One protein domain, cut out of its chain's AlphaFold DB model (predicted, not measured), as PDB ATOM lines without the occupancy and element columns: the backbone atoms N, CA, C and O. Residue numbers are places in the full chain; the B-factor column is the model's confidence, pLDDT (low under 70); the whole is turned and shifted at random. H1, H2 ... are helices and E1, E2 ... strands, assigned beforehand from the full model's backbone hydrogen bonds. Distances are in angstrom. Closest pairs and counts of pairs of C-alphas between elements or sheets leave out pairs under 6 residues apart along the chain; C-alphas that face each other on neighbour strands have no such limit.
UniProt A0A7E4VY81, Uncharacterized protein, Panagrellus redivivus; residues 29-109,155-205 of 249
ATOM      1  N   TYR A  29      18.456 -45.439   3.026       76.25
ATOM      2  CA  TYR A  29      17.583 -46.450   2.475       76.25
ATOM      3  C   TYR A  29      18.209 -47.828   2.669       76.25
ATOM      4  O   TYR A  29      19.244 -48.160   2.084       76.25
ATOM      5  N   GLU A  30      17.575 -48.636   3.509       65.56
ATOM      6  CA  GLU A  30      18.008 -49.995   3.802       65.56
ATOM      7  C   GLU A  30      17.416 -50.966   2.784       65.56
ATOM      8  O   GLU A  30      16.341 -51.526   2.978       65.56
ATOM      9  N   THR A  31      18.106 -51.179   1.664       60.28
ATOM     10  CA  THR A  31      18.064 -52.474   0.963       60.28
ATOM     11  C   THR A  31      19.175 -52.558  -0.078       60.28
ATOM     12  O   THR A  31      19.136 -51.930  -1.138       60.28
ATOM     13  N   GLY A  32      20.165 -53.386   0.243       48.16
ATOM     14  CA  GLY A  32      21.189 -53.886  -0.660       48.16
ATOM     15  C   GLY A  32      21.595 -55.288  -0.214       48.16
ATOM     16  O   GLY A  32      21.418 -55.638   0.954       48.16
ATOM     17  N   HIS A  33      22.188 -56.080  -1.109       46.62
ATOM     18  CA  HIS A  33      22.634 -57.467  -0.872       46.62
ATOM     19  C   HIS A  33      23.634 -57.641   0.306       46.62
ATOM     20  O   HIS A  33      24.086 -58.752   0.569       46.62
ATOM     21  N   ARG A  34      23.996 -56.545   0.997       50.31
ATOM     22  CA  ARG A  34      24.995 -56.439   2.071       50.31
ATOM     23  C   ARG A  34      24.534 -55.648   3.312       50.31
ATOM     24  O   ARG A  34      25.376 -55.348   4.145       50.31
ATOM     25  N   GLN A  35      23.251 -55.273   3.428       58.84
ATOM     26  CA  GLN A  35      22.715 -54.479   4.561       58.84
ATOM     27  C   GLN A  35      23.420 -53.125   4.819       58.84
ATOM     28  O   GLN A  35      23.281 -52.555   5.896       58.84
ATOM     29  N   VAL A  36      24.156 -52.578   3.845       68.00
ATOM     30  CA  VAL A  36      24.732 -51.229   3.962       68.00
ATOM     31  C   VAL A  36      23.650 -50.213   3.586       68.00
ATOM     32  O   VAL A  36      23.124 -50.307   2.472       68.00
ATOM     33  N   PRO A  37      23.299 -49.260   4.467       80.31
ATOM     34  CA  PRO A  37      22.320 -48.235   4.143       80.31
ATOM     35  C   PRO A  37      22.825 -47.351   3.000       80.31
ATOM     36  O   PRO A  37      23.953 -46.857   3.027       80.31
ATOM     37  N   ILE A  38      21.989 -47.151   1.983       88.50
ATOM     38  CA  ILE A  38      22.331 -46.339   0.814       88.50
ATOM     39  C   ILE A  38      21.736 -44.941   1.010       88.50
ATOM     40  O   ILE A  38      20.525 -44.824   1.205       88.50
ATOM     41  N   PRO A  39      22.536 -43.866   0.944       91.56
ATOM     42  CA  PRO A  39      22.026 -42.514   1.125       91.56
ATOM     43  C   PRO A  39      21.100 -42.125  -0.035       91.56
ATOM     44  O   PRO A  39      21.478 -42.174  -1.209       91.56
ATOM     45  N   VAL A  40      19.880 -41.701   0.291       92.88
ATOM     46  CA  VAL A  40      18.958 -41.107  -0.679       92.88
ATOM     47  C   VAL A  40      19.465 -39.708  -1.005       92.88
ATOM     48  O   VAL A  40      19.538 -38.840  -0.137       92.88
ATOM     49  N   PHE A  41      19.810 -39.482  -2.271       93.38
ATOM     50  CA  PHE A  41      20.288 -38.184  -2.735       93.38
ATOM     51  C   PHE A  41      19.156 -37.152  -2.764       93.38
ATOM     52  O   PHE A  41      19.325 -36.030  -2.293       93.38
ATOM     53  N   CYS A  42      17.995 -37.525  -3.309       92.12
ATOM     54  CA  CYS A  42      16.796 -36.693  -3.255       92.12
ATOM     55  C   CYS A  42      15.507 -37.498  -3.473       92.12
ATOM     56  O   CYS A  42      15.530 -38.646  -3.922       92.12
ATOM     57  N   VAL A  43      14.373 -36.858  -3.180       91.19
ATOM     58  CA  VAL A  43      13.019 -37.367  -3.433       91.19
ATOM     59  C   VAL A  43      12.359 -36.458  -4.466       91.19
ATOM     60  O   VAL A  43      12.254 -35.253  -4.242       91.19
ATOM     61  N   ASP A  44      11.913 -37.003  -5.599       88.62
ATOM     62  CA  ASP A  44      11.259 -36.206  -6.649       88.62
ATOM     63  C   ASP A  44      10.181 -37.020  -7.370       88.62
ATOM     64  O   ASP A  44      10.365 -38.188  -7.709       88.62
ATOM     65  N   LYS A  45       9.039 -36.380  -7.618       87.56
ATOM     66  CA  LYS A  45       7.876 -36.970  -8.295       87.56
ATOM     67  C   LYS A  45       7.934 -36.813  -9.814       87.56
ATOM     68  O   LYS A  45       7.095 -37.375 -10.509       87.56
ATOM     69  N   ASN A  46       8.886 -36.046 -10.335       90.12
ATOM     70  CA  ASN A  46       9.044 -35.808 -11.758       90.12
ATOM     71  C   ASN A  46      10.335 -36.451 -12.272       90.12
ATOM     72  O   ASN A  46      11.362 -36.432 -11.589       90.12
ATOM     73  N   PRO A  47      10.324 -37.001 -13.497       90.06
ATOM     74  CA  PRO A  47      11.535 -37.530 -14.094       90.06
ATOM     75  C   PRO A  47      12.532 -36.395 -14.337       90.06
ATOM     76  O   PRO A  47      12.183 -35.354 -14.897       90.06
ATOM     77  N   PHE A  48      13.790 -36.605 -13.959       90.69
ATOM     78  CA  PHE A  48      14.832 -35.619 -14.213       90.69
ATOM     79  C   PHE A  48      15.091 -35.489 -15.716       90.69
ATOM     80  O   PHE A  48      15.210 -36.484 -16.446       90.69
ATOM     81  N   ASP A  49      15.218 -34.255 -16.197       90.31
ATOM     82  CA  ASP A  49      15.781 -34.007 -17.518       90.31
ATOM     83  C   ASP A  49      17.306 -34.222 -17.505       90.31
ATOM     84  O   ASP A  49      17.941 -34.385 -16.460       90.31
ATOM     85  N   VAL A  50      17.921 -34.252 -18.689       88.50
ATOM     86  CA  VAL A  50      19.368 -34.508 -18.806       88.50
ATOM     87  C   VAL A  50      20.194 -33.417 -18.111       88.50
ATOM     88  O   VAL A  50      21.250 -33.709 -17.553       88.50
ATOM     89  N   LYS A  51      19.704 -32.172 -18.113       84.88
ATOM     90  CA  LYS A  51      20.382 -31.018 -17.513       84.88
ATOM     91  C   LYS A  51      20.474 -31.173 -15.998       84.88
ATOM     92  O   LYS A  51      21.558 -31.044 -15.439       84.88
ATOM     93  N   ARG A  52      19.359 -31.477 -15.332       88.44
ATOM     94  CA  ARG A  52      19.324 -31.679 -13.884       88.44
ATOM     95  C   ARG A  52      20.154 -32.895 -13.473       88.44
ATOM     96  O   ARG A  52      20.867 -32.803 -12.482       88.44
ATOM     97  N   VAL A  53      20.133 -33.988 -14.249       91.44
ATOM     98  CA  VAL A  53      21.011 -35.151 -14.004       91.44
ATOM     99  C   VAL A  53      22.483 -34.745 -14.030       91.44
ATOM    100  O   VAL A  53      23.215 -35.095 -13.110       91.44
ATOM    101  N   LEU A  54      22.915 -34.014 -15.063       88.81
ATOM    102  CA  LEU A  54      24.297 -33.543 -15.196       88.81
ATOM    103  C   LEU A  54      24.714 -32.684 -14.003       88.81
ATOM    104  O   LEU A  54      25.701 -32.989 -13.341       88.81
ATOM    105  N   ILE A  55      23.923 -31.650 -13.701       84.62
ATOM    106  CA  ILE A  55      24.208 -30.717 -12.606       84.62
ATOM    107  C   ILE A  55      24.308 -31.466 -11.277       84.62
ATOM    108  O   ILE A  55      25.278 -31.282 -10.547       84.62
ATOM    109  N   ASN A  56      23.347 -32.341 -10.980       88.69
ATOM    110  CA  ASN A  56      23.340 -33.085  -9.725       88.69
ATOM    111  C   ASN A  56      24.460 -34.110  -9.648       88.69
ATOM    112  O   ASN A  56      25.053 -34.267  -8.590       88.69
ATOM    113  N   SER A  57      24.794 -34.765 -10.760       88.31
ATOM    114  CA  SER A  57      25.879 -35.746 -10.776       88.31
ATOM    115  C   SER A  57      27.220 -35.110 -10.421       88.31
ATOM    116  O   SER A  57      28.056 -35.736  -9.779       88.31
ATOM    117  N   ILE A  58      27.392 -33.850 -10.812       82.56
ATOM    118  CA  ILE A  58      28.628 -33.086 -10.667       82.56
ATOM    119  C   ILE A  58      28.703 -32.357  -9.329       82.56
ATOM    120  O   ILE A  58      29.768 -32.304  -8.726       82.56
ATOM    121  N   LYS A  59      27.571 -31.846  -8.838       83.56
ATOM    122  CA  LYS A  59      27.477 -31.165  -7.541       83.56
ATOM    123  C   LYS A  59      27.204 -32.104  -6.366       83.56
ATOM    124  O   LYS A  59      27.101 -31.630  -5.242       83.56
ATOM    125  N   CYS A  60      27.034 -33.403  -6.609       87.81
ATOM    126  CA  CYS A  60      26.712 -34.370  -5.567       87.81
ATOM    127  C   CYS A  60      27.795 -34.378  -4.475       87.81
ATOM    128  O   CYS A  60      28.938 -34.738  -4.772       87.81
ATOM    129  N   PRO A  61      27.447 -34.071  -3.213       89.06
ATOM    130  CA  PRO A  61      28.373 -34.240  -2.102       89.06
ATOM    131  C   PRO A  61      28.787 -35.709  -1.949       89.06
ATOM    132  O   PRO A  61      27.969 -36.611  -2.147       89.06
ATOM    133  N   VAL A  62      30.038 -35.953  -1.542       88.19
ATOM    134  CA  VAL A  62      30.608 -37.311  -1.409       88.19
ATOM    135  C   VAL A  62      29.776 -38.198  -0.478       88.19
ATOM    136  O   VAL A  62      29.619 -39.380  -0.753       88.19
ATOM    137  N   ARG A  63      29.153 -37.627   0.562       88.56
ATOM    138  CA  ARG A  63      28.302 -38.357   1.523       88.56
ATOM    139  C   ARG A  63      27.071 -39.045   0.911       88.56
ATOM    140  O   ARG A  63      26.514 -39.936   1.537       88.56
ATOM    141  N   TYR A  64      26.632 -38.629  -0.280       91.62
ATOM    142  CA  TYR A  64      25.525 -39.269  -1.006       91.62
ATOM    143  C   TYR A  64      26.002 -40.282  -2.051       91.62
ATOM    144  O   TYR A  64      25.177 -40.896  -2.726       91.62
ATOM    145  N   LEU A  65      27.317 -40.435  -2.225       91.69
ATOM    146  CA  LEU A  65      27.891 -41.331  -3.212       91.69
ATOM    147  C   LEU A  65      27.987 -42.748  -2.641       91.69
ATOM    148  O   LEU A  65      28.803 -43.019  -1.768       91.69
ATOM    149  N   SER A  66      27.167 -43.654  -3.163       92.44
ATOM    150  CA  SER A  66      27.159 -45.058  -2.752       92.44
ATOM    151  C   SER A  66      28.083 -45.918  -3.612       92.44
ATOM    152  O   SER A  66      28.164 -45.738  -4.827       92.44
ATOM    153  N   GLU A  67      28.719 -46.912  -2.999       92.06
ATOM    154  CA  GLU A  67      29.514 -47.943  -3.685       92.06
ATOM    155  C   GLU A  67      28.685 -49.177  -4.075       92.06
ATOM    156  O   GLU A  67      29.204 -50.119  -4.668       92.06
ATOM    157  N   ALA A  68      27.388 -49.179  -3.754       89.75
ATOM    158  CA  ALA A  68      26.450 -50.241  -4.105       89.75
ATOM    159  C   ALA A  68      25.136 -49.661  -4.656       89.75
ATOM    160  O   ALA A  68      24.653 -48.644  -4.145       89.75
ATOM    161  N   PRO A  69      24.526 -50.291  -5.677       89.94
ATOM    162  CA  PRO A  69      23.220 -49.882  -6.171       89.94
ATOM    163  C   PRO A  69      22.099 -50.312  -5.203       89.94
ATOM    164  O   PRO A  69      22.202 -51.367  -4.572       89.94
ATOM    165  N   PRO A  70      21.001 -49.543  -5.108       88.81
ATOM    166  CA  PRO A  70      19.809 -49.963  -4.378       88.81
ATOM    167  C   PRO A  70      19.141 -51.151  -5.076       88.81
ATOM    168  O   PRO A  70      19.012 -51.178  -6.304       88.81
ATOM    169  N   THR A  71      18.709 -52.141  -4.295       79.50
ATOM    170  CA  THR A  71      18.175 -53.396  -4.847       79.50
ATOM    171  C   THR A  71      16.651 -53.404  -4.930       79.50
ATOM    172  O   THR A  71      16.098 -53.782  -5.961       79.50
ATOM    173  N   LEU A  72      15.974 -52.933  -3.886       78.75
ATOM    174  CA  LEU A  72      14.539 -52.651  -3.866       78.75
ATOM    175  C   LEU A  72      14.386 -51.165  -3.646       78.75
ATOM    176  O   LEU A  72      15.110 -50.625  -2.840       78.75
ATOM    177  N   VAL A  73      13.452 -50.505  -4.304       86.88
ATOM    178  CA  VAL A  73      13.007 -49.168  -3.910       86.88
ATOM    179  C   VAL A  73      11.504 -49.186  -4.108       86.88
ATOM    180  O   VAL A  73      11.039 -49.697  -5.124       86.88
ATOM    181  N   THR A  74      10.723 -48.724  -3.144       84.25
ATOM    182  CA  THR A  74       9.251 -48.673  -3.256       84.25
ATOM    183  C   THR A  74       8.724 -47.244  -3.290       84.25
ATOM    184  O   THR A  74       7.547 -47.025  -3.569       84.25
ATOM    185  N   GLU A  75       9.603 -46.266  -3.095       89.62
ATOM    186  CA  GLU A  75       9.290 -44.842  -3.093       89.62
ATOM    187  C   GLU A  75       9.992 -44.093  -4.232       89.62
ATOM    188  O   GLU A  75      10.805 -44.638  -4.980       89.62
ATOM    189  N   ASN A  76       9.648 -42.816  -4.388       93.81
ATOM    190  CA  ASN A  76      10.205 -41.954  -5.430       93.81
ATOM    191  C   ASN A  76      11.590 -41.421  -5.045       93.81
ATOM    192  O   ASN A  76      11.751 -40.229  -4.773       93.81
ATOM    193  N   PHE A  77      12.580 -42.307  -4.988       94.50
ATOM    194  CA  PHE A  77      13.935 -41.971  -4.561       94.50
ATOM    195  C   PHE A  77      14.922 -41.872  -5.715       94.50
ATOM    196  O   PHE A  77      14.844 -42.584  -6.720       94.50
ATOM    197  N   CYS A  78      15.882 -40.973  -5.527       95.31
ATOM    198  CA  CYS A  78      17.029 -40.801  -6.393       95.31
ATOM    199  C   CYS A  78      18.314 -41.127  -5.632       95.31
ATOM    200  O   CYS A  78      18.481 -40.724  -4.480       95.31
ATOM    201  N   PHE A  79      19.238 -41.800  -6.305       95.31
ATOM    202  CA  PHE A  79      20.505 -42.254  -5.745       95.31
ATOM    203  C   PHE A  79      21.666 -41.845  -6.637       95.31
ATOM    204  O   PHE A  79      21.539 -41.782  -7.863       95.31
ATOM    205  N   MET A  80      22.808 -41.610  -6.003       95.69
ATOM    206  CA  MET A  80      24.072 -41.294  -6.651       95.69
ATOM    207  C   MET A  80      25.051 -42.433  -6.387       95.69
ATOM    208  O   MET A  80      25.435 -42.675  -5.248       95.69
ATOM    209  N   ILE A  81      25.441 -43.155  -7.434       95.19
ATOM    210  CA  ILE A  81      26.324 -44.321  -7.326       95.19
ATOM    211  C   ILE A  81      27.692 -43.994  -7.920       95.19
ATOM    212  O   ILE A  81      27.797 -43.336  -8.965       95.19
ATOM    213  N   ASN A  82      28.742 -44.471  -7.255       93.81
ATOM    214  CA  ASN A  82      30.109 -44.408  -7.740       93.81
ATOM    215  C   ASN A  82      30.277 -45.345  -8.939       93.81
ATOM    216  O   ASN A  82      30.369 -46.561  -8.787       93.81
ATOM    217  N   GLY A  83      30.310 -44.776 -10.141       93.88
ATOM    218  CA  GLY A  83      30.381 -45.558 -11.369       93.88
ATOM    219  C   GLY A  83      31.785 -46.054 -11.725       93.88
ATOM    220  O   GLY A  83      31.914 -46.798 -12.699       93.88
ATOM    221  N   ASP A  84      32.814 -45.654 -10.967       91.19
ATOM    222  CA  ASP A  84      34.153 -46.256 -11.047       91.19
ATOM    223  C   ASP A  84      34.181 -47.630 -10.355       91.19
ATOM    224  O   ASP A  84      34.988 -48.484 -10.705       91.19
ATOM    225  N   ILE A  85      33.298 -47.836  -9.370       92.50
ATOM    226  CA  ILE A  85      33.184 -49.083  -8.598       92.50
ATOM    227  C   ILE A  85      32.073 -49.965  -9.166       92.50
ATOM    228  O   ILE A  85      32.237 -51.176  -9.288       92.50
ATOM    229  N   VAL A  86      30.933 -49.360  -9.510       93.38
ATOM    230  CA  VAL A  86      29.747 -50.073  -9.985       93.38
ATOM    231  C   VAL A  86      29.602 -49.911 -11.493       93.38
ATOM    232  O   VAL A  86      29.524 -48.791 -12.006       93.38
ATOM    233  N   ASP A  87      29.491 -51.030 -12.209       94.25
ATOM    234  CA  ASP A  87      29.144 -51.014 -13.626       94.25
ATOM    235  C   ASP A  87      27.622 -50.919 -13.829       94.25
ATOM    236  O   ASP A  87      26.833 -51.633 -13.208       94.25
ATOM    237  N   ILE A  88      27.192 -50.040 -14.736       95.06
ATOM    238  CA  ILE A  88      25.779 -49.908 -15.100       95.06
ATOM    239  C   ILE A  88      25.256 -51.182 -15.769       95.06
ATOM    240  O   ILE A  88      24.093 -51.534 -15.572       95.06
ATOM    241  N   ASP A  89      26.099 -51.878 -16.534       95.00
ATOM    242  CA  ASP A  89      25.695 -53.095 -17.237       95.00
ATOM    243  C   ASP A  89      25.442 -54.251 -16.258       95.00
ATOM    244  O   ASP A  89      24.564 -55.084 -16.502       95.00
ATOM    245  N   ASP A  90      26.118 -54.257 -15.106       94.12
ATOM    246  CA  ASP A  90      25.852 -55.192 -14.012       94.12
ATOM    247  C   ASP A  90      24.491 -54.909 -13.370       94.12
ATOM    248  O   ASP A  90      23.663 -55.817 -13.283       94.12
ATOM    249  N   ILE A  91      24.190 -53.639 -13.055       93.56
ATOM    250  CA  ILE A  91      22.868 -53.229 -12.543       93.56
ATOM    251  C   ILE A  91      21.761 -53.670 -13.508       93.56
ATOM    252  O   ILE A  91      20.744 -54.232 -13.094       93.56
ATOM    253  N   LEU A  92      21.931 -53.409 -14.807       93.56
ATOM    254  CA  LEU A  92      20.953 -53.763 -15.838       93.56
ATOM    255  C   LEU A  92      20.768 -55.281 -15.954       93.56
ATOM    256  O   LEU A  92      19.635 -55.751 -16.079       93.56
ATOM    257  N   ARG A  93      21.859 -56.050 -15.890       92.25
ATOM    258  CA  ARG A  93      21.841 -57.511 -16.009       92.25
ATOM    259  C   ARG A  93      21.203 -58.181 -14.796       92.25
ATOM    260  O   ARG A  93      20.326 -59.022 -14.981       92.25
ATOM    261  N   GLU A  94      21.606 -57.799 -13.588       88.50
ATOM    262  CA  GLU A  94      21.107 -58.381 -12.332       88.50
ATOM    263  C   GLU A  94      19.625 -58.100 -12.116       88.50
ATOM    264  O   GLU A  94      18.904 -58.920 -11.561       88.50
ATOM    265  N   SER A  95      19.144 -56.961 -12.610       87.75
ATOM    266  CA  SER A  95      17.762 -56.538 -12.406       87.75
ATOM    267  C   SER A  95      16.823 -56.860 -13.576       87.75
ATOM    268  O   SER A  95      15.673 -56.411 -13.613       87.75
ATOM    269  N   ARG A  96      17.288 -57.648 -14.551       88.50
ATOM    270  CA  ARG A  96      16.551 -57.929 -15.789       88.50
ATOM    271  C   ARG A  96      15.253 -58.705 -15.559       88.50
ATOM    272  O   ARG A  96      14.364 -58.606 -16.405       88.50
ATOM    273  N   SER A  97      15.131 -59.476 -14.474       88.81
ATOM    274  CA  SER A  97      13.899 -60.209 -14.140       88.81
ATOM    275  C   SER A  97      12.747 -59.265 -13.806       88.81
ATOM    276  O   SER A  97      11.643 -59.491 -14.291       88.81
ATOM    277  N   TRP A  98      13.018 -58.163 -13.105       91.06
ATOM    278  CA  TRP A  98      11.997 -57.203 -12.674       91.06
ATOM    279  C   TRP A  98      11.725 -56.079 -13.670       91.06
ATOM    280  O   TRP A  98      10.592 -55.610 -13.792       91.06
ATOM    281  N   TRP A  99      12.750 -55.623 -14.394       94.00
ATOM    282  CA  TRP A  99      12.654 -54.427 -15.231       94.00
ATOM    283  C   TRP A  99      12.534 -54.772 -16.714       94.00
ATOM    284  O   TRP A  99      13.192 -55.676 -17.233       94.00
ATOM    285  N   ARG A 100      11.686 -54.023 -17.420       96.00
ATOM    286  CA  ARG A 100      11.566 -54.053 -18.876       96.00
ATOM    287  C   ARG A 100      12.112 -52.762 -19.465       96.00
ATOM    288  O   ARG A 100      11.596 -51.679 -19.185       96.00
ATOM    289  N   ASP A 101      13.133 -52.896 -20.301       95.25
ATOM    290  CA  ASP A 101      13.720 -51.776 -21.027       95.25
ATOM    291  C   ASP A 101      12.745 -51.224 -22.068       95.25
ATOM    292  O   ASP A 101      12.022 -51.965 -22.740       95.25
ATOM    293  N   THR A 102      12.741 -49.902 -22.206       94.56
ATOM    294  CA  THR A 102      11.914 -49.185 -23.187       94.56
ATOM    295  C   THR A 102      12.753 -48.460 -24.217       94.56
ATOM    296  O   THR A 102      12.467 -48.522 -25.408       94.56
ATOM    297  N   SER A 103      13.782 -47.746 -23.767       94.88
ATOM    298  CA  SER A 103      14.643 -46.963 -24.642       94.88
ATOM    299  C   SER A 103      15.987 -46.676 -23.984       94.88
ATOM    300  O   SER A 103      16.133 -46.705 -22.757       94.88
ATOM    301  N   LYS A 104      16.965 -46.367 -24.834       95.69
ATOM    302  CA  LYS A 104      18.294 -45.897 -24.460       95.69
ATOM    303  C   LYS A 104      18.582 -44.603 -25.211       95.69
ATOM    304  O   LYS A 104      18.337 -44.525 -26.412       95.69
ATOM    305  N   ALA A 105      19.105 -43.597 -24.522       95.44
ATOM    306  CA  ALA A 105      19.488 -42.327 -25.127       95.44
ATOM    307  C   ALA A 105      20.911 -41.950 -24.717       95.44
ATOM    308  O   ALA A 105      21.216 -41.903 -23.528       95.44
ATOM    309  N   THR A 106      21.758 -41.626 -25.691       94.75
ATOM    310  CA  THR A 106      23.116 -41.130 -25.444       94.75
ATOM    311  C   THR A 106      23.234 -39.715 -25.981       94.75
ATOM    312  O   THR A 106      22.884 -39.449 -27.129       94.75
ATOM    313  N   ARG A 107      23.727 -38.803 -25.149       94.75
ATOM    314  CA  ARG A 107      24.013 -37.415 -25.515       94.75
ATOM    315  C   ARG A 107      25.392 -37.025 -25.009       94.75
ATOM    316  O   ARG A 107      25.912 -37.643 -24.083       94.75
ATOM    317  N   TYR A 108      25.962 -35.998 -25.620       94.06
ATOM    318  CA  TYR A 108      27.293 -35.516 -25.291       94.06
ATOM    319  C   TYR A 108      27.237 -34.041 -24.950       94.06
ATOM    320  O   TYR A 108      26.499 -33.277 -25.578       94.06
ATOM    321  N   TYR A 109      28.007 -33.660 -23.943       92.62
ATOM    322  CA  TYR A 109      28.020 -32.310 -23.413       92.62
ATOM    323  C   TYR A 109      29.450 -31.884 -23.159       92.62
ATOM    324  O   TYR A 109      30.227 -32.648 -22.601       92.62
ATOM    325  N   ARG A 155      21.462 -42.725 -20.895       97.50
ATOM    326  CA  ARG A 155      20.232 -42.925 -20.126       97.50
ATOM    327  C   ARG A 155      19.534 -44.200 -20.553       97.50
ATOM    328  O   ARG A 155      19.290 -44.383 -21.744       97.50
ATOM    329  N   HIS A 156      19.190 -45.034 -19.584       97.56
ATOM    330  CA  HIS A 156      18.391 -46.241 -19.748       97.56
ATOM    331  C   HIS A 156      17.039 -46.032 -19.079       97.56
ATOM    332  O   HIS A 156      16.973 -45.722 -17.890       97.56
ATOM    333  N   PHE A 157      15.969 -46.193 -19.853       96.94
ATOM    334  CA  PHE A 157      14.601 -46.038 -19.379       96.94
ATOM    335  C   PHE A 157      13.938 -47.404 -19.299       96.94
ATOM    336  O   PHE A 157      13.866 -48.129 -20.294       96.94
ATOM    337  N   SER A 158      13.392 -47.722 -18.134       96.94
ATOM    338  CA  SER A 158      12.725 -48.994 -17.876       96.94
ATOM    339  C   SER A 158      11.475 -48.806 -17.020       96.94
ATOM    340  O   SER A 158      11.276 -47.754 -16.400       96.94
ATOM    341  N   PHE A 159      10.615 -49.819 -17.011       96.69
ATOM    342  CA  PHE A 159       9.493 -49.922 -16.082       96.69
ATOM    343  C   PHE A 159       9.419 -51.320 -15.468       96.69
ATOM    344  O   PHE A 159       9.962 -52.276 -16.025       96.69
ATOM    345  N   TRP A 160       8.757 -51.432 -14.323       95.75
ATOM    346  CA  TRP A 160       8.566 -52.698 -13.627       95.75
ATOM    347  C   TRP A 160       7.609 -53.610 -14.398       95.75
ATOM    348  O   TRP A 160       6.512 -53.190 -14.758       95.75
ATOM    349  N   ARG A 161       7.992 -54.864 -14.664       94.38
ATOM    350  CA  ARG A 161       7.291 -55.744 -15.621       94.38
ATOM    351  C   ARG A 161       5.789 -55.886 -15.371       94.38
ATOM    352  O   ARG A 161       5.022 -55.780 -16.324       94.38
ATOM    353  N   SER A 162       5.377 -56.099 -14.123       93.62
ATOM    354  CA  SER A 162       3.964 -56.222 -13.724       93.62
ATOM    355  C   SER A 162       3.292 -54.876 -13.415       93.62
ATOM    356  O   SER A 162       2.081 -54.813 -13.196       93.62
ATOM    357  N   CYS A 163       4.061 -53.783 -13.372       95.00
ATOM    358  CA  CYS A 163       3.573 -52.458 -13.016       95.00
ATOM    359  C   CYS A 163       4.217 -51.365 -13.889       95.00
ATOM    360  O   CYS A 163       5.149 -50.679 -13.464       95.00
ATOM    361  N   PRO A 164       3.682 -51.111 -15.099       94.44
ATOM    362  CA  PRO A 164       4.220 -50.104 -16.018       94.44
ATOM    363  C   PRO A 164       4.164 -48.656 -15.517       94.44
ATOM    364  O   PRO A 164       4.682 -47.768 -16.186       94.44
ATOM    365  N   LYS A 165       3.508 -48.400 -14.378       94.88
ATOM    366  CA  LYS A 165       3.473 -47.097 -13.695       94.88
ATOM    367  C   LYS A 165       4.717 -46.848 -12.845       94.88
ATOM    368  O   LYS A 165       4.952 -45.698 -12.470       94.88
ATOM    369  N   TYR A 166       5.471 -47.900 -12.526       96.19
ATOM    370  CA  TYR A 166       6.700 -47.816 -11.761       96.19
ATOM    371  C   TYR A 166       7.901 -47.823 -12.699       96.19
ATOM    372  O   TYR A 166       8.147 -48.787 -13.422       96.19
ATOM    373  N   HIS A 167       8.630 -46.715 -12.724       96.25
ATOM    374  CA  HIS A 167       9.721 -46.462 -13.646       96.25
ATOM    375  C   HIS A 167      11.059 -46.440 -12.938       96.25
ATOM    376  O   HIS A 167      11.176 -45.987 -11.800       96.25
ATOM    377  N   ARG A 168      12.084 -46.837 -13.688       96.31
ATOM    378  CA  ARG A 168      13.476 -46.648 -13.315       96.31
ATOM    379  C   ARG A 168      14.244 -46.035 -14.465       96.31
ATOM    380  O   ARG A 168      14.175 -46.515 -15.604       96.31
ATOM    381  N   ILE A 169      14.988 -44.985 -14.146       97.06
ATOM    382  CA  ILE A 169      15.857 -44.280 -15.076       97.06
ATOM    383  C   ILE A 169      17.280 -44.342 -14.534       97.06
ATOM    384  O   ILE A 169      17.567 -43.758 -13.492       97.06
ATOM    385  N   LEU A 170      18.170 -45.025 -15.251       97.44
ATOM    386  CA  LEU A 170      19.603 -45.029 -14.955       97.44
ATOM    387  C   LEU A 170      20.284 -44.029 -15.877       97.44
ATOM    388  O   LEU A 170      20.127 -44.119 -17.093       97.44
ATOM    389  N   SER A 171      21.021 -43.077 -15.321       97.75
ATOM    390  CA  SER A 171      21.771 -42.086 -16.086       97.75
ATOM    391  C   SER A 171      23.247 -42.149 -15.717       97.75
ATOM    392  O   SER A 171      23.637 -41.757 -14.625       97.75
ATOM    393  N   LEU A 172      24.064 -42.642 -16.638       96.88
ATOM    394  CA  LEU A 172      25.512 -42.700 -16.520       96.88
ATOM    395  C   LEU A 172      26.125 -41.411 -17.070       96.88
ATOM    396  O   LEU A 172      25.921 -41.089 -18.242       96.88
ATOM    397  N   VAL A 173      26.886 -40.710 -16.235       94.56
ATOM    398  CA  VAL A 173      27.665 -39.518 -16.581       94.56
ATOM    399  C   VAL A 173      29.145 -39.848 -16.429       94.56
ATOM    400  O   VAL A 173      29.589 -40.246 -15.353       94.56
ATOM    401  N   GLN A 174      29.909 -39.681 -17.504       92.44
ATOM    402  CA  GLN A 174      31.355 -39.909 -17.505       92.44
ATOM    403  C   GLN A 174      32.062 -39.027 -18.533       92.44
ATOM    404  O   GLN A 174      31.451 -38.698 -19.556       92.44
ATOM    405  N   PRO A 175      33.343 -38.702 -18.324       90.50
ATOM    406  CA  PRO A 175      34.198 -38.190 -19.386       90.50
ATOM    407  C   PRO A 175      34.296 -39.180 -20.559       90.50
ATOM    408  O   PRO A 175      33.989 -40.374 -20.434       90.50
ATOM    409  N   VAL A 176      34.656 -38.671 -21.739       91.56
ATOM    410  CA  VAL A 176      34.875 -39.511 -22.933       91.56
ATOM    411  C   VAL A 176      36.329 -39.935 -23.125       91.56
ATOM    412  O   VAL A 176      36.572 -40.806 -23.961       91.56
ATOM    413  N   THR A 177      37.267 -39.341 -22.381       88.50
ATOM    414  CA  THR A 177      38.694 -39.699 -22.380       88.50
ATOM    415  C   THR A 177      39.241 -39.760 -20.954       88.50
ATOM    416  O   THR A 177      38.681 -39.130 -20.054       88.50
ATOM    417  N   GLU A 178      40.343 -40.490 -20.767       84.12
ATOM    418  CA  GLU A 178      41.051 -40.616 -19.483       84.12
ATOM    419  C   GLU A 178      41.643 -39.271 -19.029       84.12
ATOM    420  O   GLU A 178      41.593 -38.922 -17.852       84.12
ATOM    421  N   GLU A 179      42.134 -38.445 -19.959       81.06
ATOM    422  CA  GLU A 179      42.653 -37.111 -19.632       81.06
ATOM    423  C   GLU A 179      41.557 -36.207 -19.053       81.06
ATOM    424  O   GLU A 179      41.809 -35.435 -18.127       81.06
ATOM    425  N   GLY A 180      40.322 -36.332 -19.555       77.44
ATOM    426  CA  GLY A 180      39.172 -35.600 -19.027       77.44
ATOM    427  C   GLY A 180      38.815 -35.986 -17.588       77.44
ATOM    428  O   GLY A 180      38.392 -35.124 -16.813       77.44
ATOM    429  N   GLU A 181      39.034 -37.248 -17.204       75.88
ATOM    430  CA  GLU A 181      38.896 -37.702 -15.811       75.88
ATOM    431  C   GLU A 181      39.933 -37.013 -14.908       75.88
ATOM    432  O   GLU A 181      39.593 -36.532 -13.823       75.88
ATOM    433  N   GLY A 182      41.175 -36.883 -15.387       69.19
ATOM    434  CA  GLY A 182      42.278 -36.261 -14.650       69.19
ATOM    435  C   GLY A 182      42.165 -34.741 -14.475       69.19
ATOM    436  O   GLY A 182      42.464 -34.229 -13.400       69.19
ATOM    437  N   ILE A 183      41.712 -34.004 -15.497       67.81
ATOM    438  CA  ILE A 183      41.700 -32.524 -15.485       67.81
ATOM    439  C   ILE A 183      40.680 -31.953 -14.495       67.81
ATOM    440  O   ILE A 183      40.934 -30.935 -13.851       67.81
ATOM    441  N   VAL A 184      39.507 -32.577 -14.392       64.56
ATOM    442  CA  VAL A 184      38.397 -32.056 -13.576       64.56
ATOM    443  C   VAL A 184      38.281 -32.801 -12.241       64.56
ATOM    444  O   VAL A 184      37.548 -32.370 -11.354       64.56
ATOM    445  N   GLY A 185      38.979 -33.933 -12.092       68.50
ATOM    446  CA  GLY A 185      38.810 -34.841 -10.957       68.50
ATOM    447  C   GLY A 185      37.402 -35.445 -10.884       68.50
ATOM    448  O   GLY A 185      37.014 -36.005  -9.855       68.50
ATOM    449  N   PHE A 186      36.607 -35.308 -11.953       74.38
ATOM    450  CA  PHE A 186      35.259 -35.845 -12.006       74.38
ATOM    451  C   PHE A 186      35.308 -37.320 -12.373       74.38
ATOM    452  O   PHE A 186      35.632 -37.709 -13.492       74.38
ATOM    453  N   LYS A 187      34.921 -38.123 -11.394       78.94
ATOM    454  CA  LYS A 187      34.799 -39.570 -11.482       78.94
ATOM    455  C   LYS A 187      33.447 -39.977 -12.054       78.94
ATOM    456  O   LYS A 187      32.466 -39.246 -11.903       78.94
ATOM    457  N   LYS A 188      33.359 -41.162 -12.656       91.31
ATOM    458  CA  LYS A 188      32.119 -41.678 -13.250       91.31
ATOM    459  C   LYS A 188      30.993 -41.722 -12.210       91.31
ATOM    460  O   LYS A 188      31.188 -42.088 -11.045       91.31
ATOM    461  N   ARG A 189      29.783 -41.333 -12.615       94.19
ATOM    462  CA  ARG A 189      28.591 -41.322 -11.751       94.19
ATOM    463  C   ARG A 189      27.424 -42.011 -12.427       94.19
ATOM    464  O   ARG A 189      27.171 -41.785 -13.610       94.19
ATOM    465  N   ILE A 190      26.679 -42.798 -11.660       96.75
ATOM    466  CA  ILE A 190      25.390 -43.339 -12.088       96.75
ATOM    467  C   ILE A 190      24.313 -42.701 -11.212       96.75
ATOM    468  O   ILE A 190      24.243 -42.952 -10.012       96.75
ATOM    469  N   PHE A 191      23.475 -41.867 -11.819       96.88
ATOM    470  CA  PHE A 191      22.271 -41.334 -11.195       96.88
ATOM    471  C   PHE A 191      21.109 -42.288 -11.458       96.88
ATOM    472  O   PHE A 191      20.756 -42.546 -12.614       96.88
ATOM    473  N   ILE A 192      20.511 -42.809 -10.394       96.69
ATOM    474  CA  ILE A 192      19.398 -43.754 -10.466       96.69
ATOM    475  C   ILE A 192      18.159 -43.067  -9.926       96.69
ATOM    476  O   ILE A 192      18.161 -42.634  -8.782       96.69
ATOM    477  N   GLN A 193      17.099 -43.003 -10.724       96.62
ATOM    478  CA  GLN A 193      15.804 -42.498 -10.285       96.62
ATOM    479  C   GLN A 193      14.759 -43.605 -10.353       96.62
ATOM    480  O   GLN A 193      14.534 -44.172 -11.424       96.62
ATOM    481  N   TYR A 194      14.089 -43.842  -9.229       95.81
ATOM    482  CA  TYR A 194      12.876 -44.643  -9.135       95.81
ATOM    483  C   TYR A 194      11.675 -43.713  -9.029       95.81
ATOM    484  O   TYR A 194      11.714 -42.708  -8.319       95.81
ATOM    485  N   LEU A 195      10.626 -44.007  -9.792       95.25
ATOM    486  CA  LEU A 195       9.503 -43.094  -9.933       95.25
ATOM    487  C   LEU A 195       8.187 -43.824 -10.187       95.25
ATOM    488  O   LEU A 195       8.003 -44.475 -11.213       95.25
ATOM    489  N   TRP A 196       7.219 -43.588  -9.317       95.38
ATOM    490  CA  TRP A 196       5.810 -43.873  -9.531       95.38
ATOM    491  C   TRP A 196       5.138 -42.724 -10.281       95.38
ATOM    492  O   TRP A 196       5.082 -41.599  -9.785       95.38
ATOM    493  N   ARG A 197       4.558 -43.009 -11.455       90.62
ATOM    494  CA  ARG A 197       3.709 -42.044 -12.185       90.62
ATOM    495  C   ARG A 197       2.373 -41.783 -11.493       90.62
ATOM    496  O   ARG A 197       1.770 -40.737 -11.701       90.62
ATOM    497  N   THR A 198       1.899 -42.739 -10.702       87.81
ATOM    498  CA  THR A 198       0.635 -42.661  -9.962       87.81
ATOM    499  C   THR A 198       0.820 -43.237  -8.568       87.81
ATOM    500  O   THR A 198       1.501 -44.251  -8.423       87.81
ATOM    501  N   ASN A 199       0.172 -42.653  -7.564       79.81
ATOM    502  CA  ASN A 199       0.300 -43.093  -6.177       79.81
ATOM    503  C   ASN A 199      -0.767 -44.142  -5.818       79.81
ATOM    504  O   ASN A 199      -1.819 -43.807  -5.283       79.81
ATOM    505  N   SER A 200      -0.512 -45.402  -6.169       92.00
ATOM    506  CA  SER A 200      -1.407 -46.533  -5.897       92.00
ATOM    507  C   SER A 200      -0.763 -47.468  -4.879       92.00
ATOM    508  O   SER A 200       0.235 -48.123  -5.184       92.00
ATOM    509  N   ASN A 201      -1.334 -47.548  -3.676       91.00
ATOM    510  CA  ASN A 201      -0.801 -48.406  -2.611       91.00
ATOM    511  C   ASN A 201      -0.849 -49.890  -2.992       91.00
ATOM    512  O   ASN A 201       0.115 -50.604  -2.751       91.00
ATOM    513  N   ALA A 202      -1.905 -50.332  -3.683       92.50
ATOM    514  CA  ALA A 202      -2.010 -51.708  -4.169       92.50
ATOM    515  C   ALA A 202      -0.940 -52.047  -5.225       92.50
ATOM    516  O   ALA A 202      -0.468 -53.179  -5.298       92.50
ATOM    517  N   ASP A 203      -0.543 -51.075  -6.058       93.81
ATOM    518  CA  ASP A 203       0.578 -51.264  -6.985       93.81
ATOM    519  C   ASP A 203       1.914 -51.358  -6.227       93.81
ATOM    520  O   ASP A 203       2.723 -52.237  -6.532       93.81
ATOM    521  N   LYS A 204       2.133 -50.493  -5.228       91.94
ATOM    522  CA  LYS A 204       3.339 -50.502  -4.382       91.94
ATOM    523  C   LYS A 204       3.497 -51.813  -3.611       91.94
ATOM    524  O   LYS A 204       4.579 -52.393  -3.613       91.94
ATOM    525  N   GLU A 205       2.418 -52.293  -3.000       91.56
ATOM    526  CA  GLU A 205       2.391 -53.552  -2.255       91.56
ATOM    527  C   GLU A 205       2.689 -54.749  -3.164       91.56
ATOM    528  O   GLU A 205       3.529 -55.584  -2.831       91.56
TER     529      GLU A 205
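AT A GLANCE: This is residues 29 to 109 and 155 to 205 of the 249 residues of an uncharacterized protein of Panagrellus redivivus (UniProt A0A7E4VY81). One twisted sheet of five antiparallel strands, with H1 slanting over one face and the short H2 on the opposite face, makes the body. Past one end of the strands residues 177 to 183, most of them in H3, stick out, and H4 lies at the other end; two long unnamed stretches run by edge strand E1 and pair with it briefly. The printed part has 132 residues, with four named helices and five named strands in the order H1 E1 H2 E2 E3 E4 H3 E5 H4. The sheet's order is E1 E5 E4 E3 E2, and the class is mixed, helices and strands. The whole is compact, with a radius of gyration of the C-alphas of 14.6 A, and elongated in outline, spanning 49 by 31 by 25 A.

HOW THE PARTS SIT: Inner strand E5, residues 189 to 196, is the antiparallel neighbour of E4, residues 163 to 175, with N 169 and O 193 2.9 A apart, within hydrogen-bond range. On its other side E5 has edge strand E1, residues 77 to 82, with N 79 and O 192 at 2.8 A. E4 and E3, residues 155 to 160, form a hairpin, with N 158 and O 168 at 2.9 A. E3 pairs with the other edge strand, E2, residues 99 to 109, with N 155 and O 105 at 2.8 A. E2 bends by 65 degrees at residue 102, and E4 by 57 degrees at residue 166. H1, residues 50 to 59, is on the sheet at a height of 8.0 A, over E5 and E4; on the local plane it stands at 58 degrees to E4, only just slantwise to the strands. Its closest C-alphas to E5 are those of Ser 57 and Arg 189, 6.3 A apart. H2, residues 88 to 94, is on the opposite face at a height of 7.3 A, only just over none of the strands, with two of its C-alphas falling on E4; the closest C-alphas of H2 and E4 are those of Ile 88 and Leu 172, at 7.4 A. H3, residues 178 to 184, and H4, residues 201 to 205, only graze the sheet. Every O i to N i+4 pair is within hydrogen-bond range in H1, H2 and H4, and 2 of 3 in H3.

IN THESE COORDINATES: H1 begins at C-alpha 50 (19.368, -34.508, -18.806) and is 14.3 A long. E4 is 34.4 A long, E2 28.1 A, E5 23.0 A, E1 16.7 A and E3 16.5 A. H4 ends at C-alpha 205 (2.391, -53.552, -2.255). Residues 42 to 43 pair antiparallel with residues 77 to 78 of E1, and residues 65 to 66 pair parallel with its residues 80 to 81.

THE WHOLE: The C-alphas farthest apart, of Glu 179 and Ala 202, are 49.5 A from each other. Residues 110 to 154 are not printed, and C-alphas 109 and 155 across this cut are 13.6 A apart. The link from H1 to E1, 17 residues, is long. The mean pLDDT of the printed part is 88.6; residues 30 to 36 and 182 to 185 are under 70.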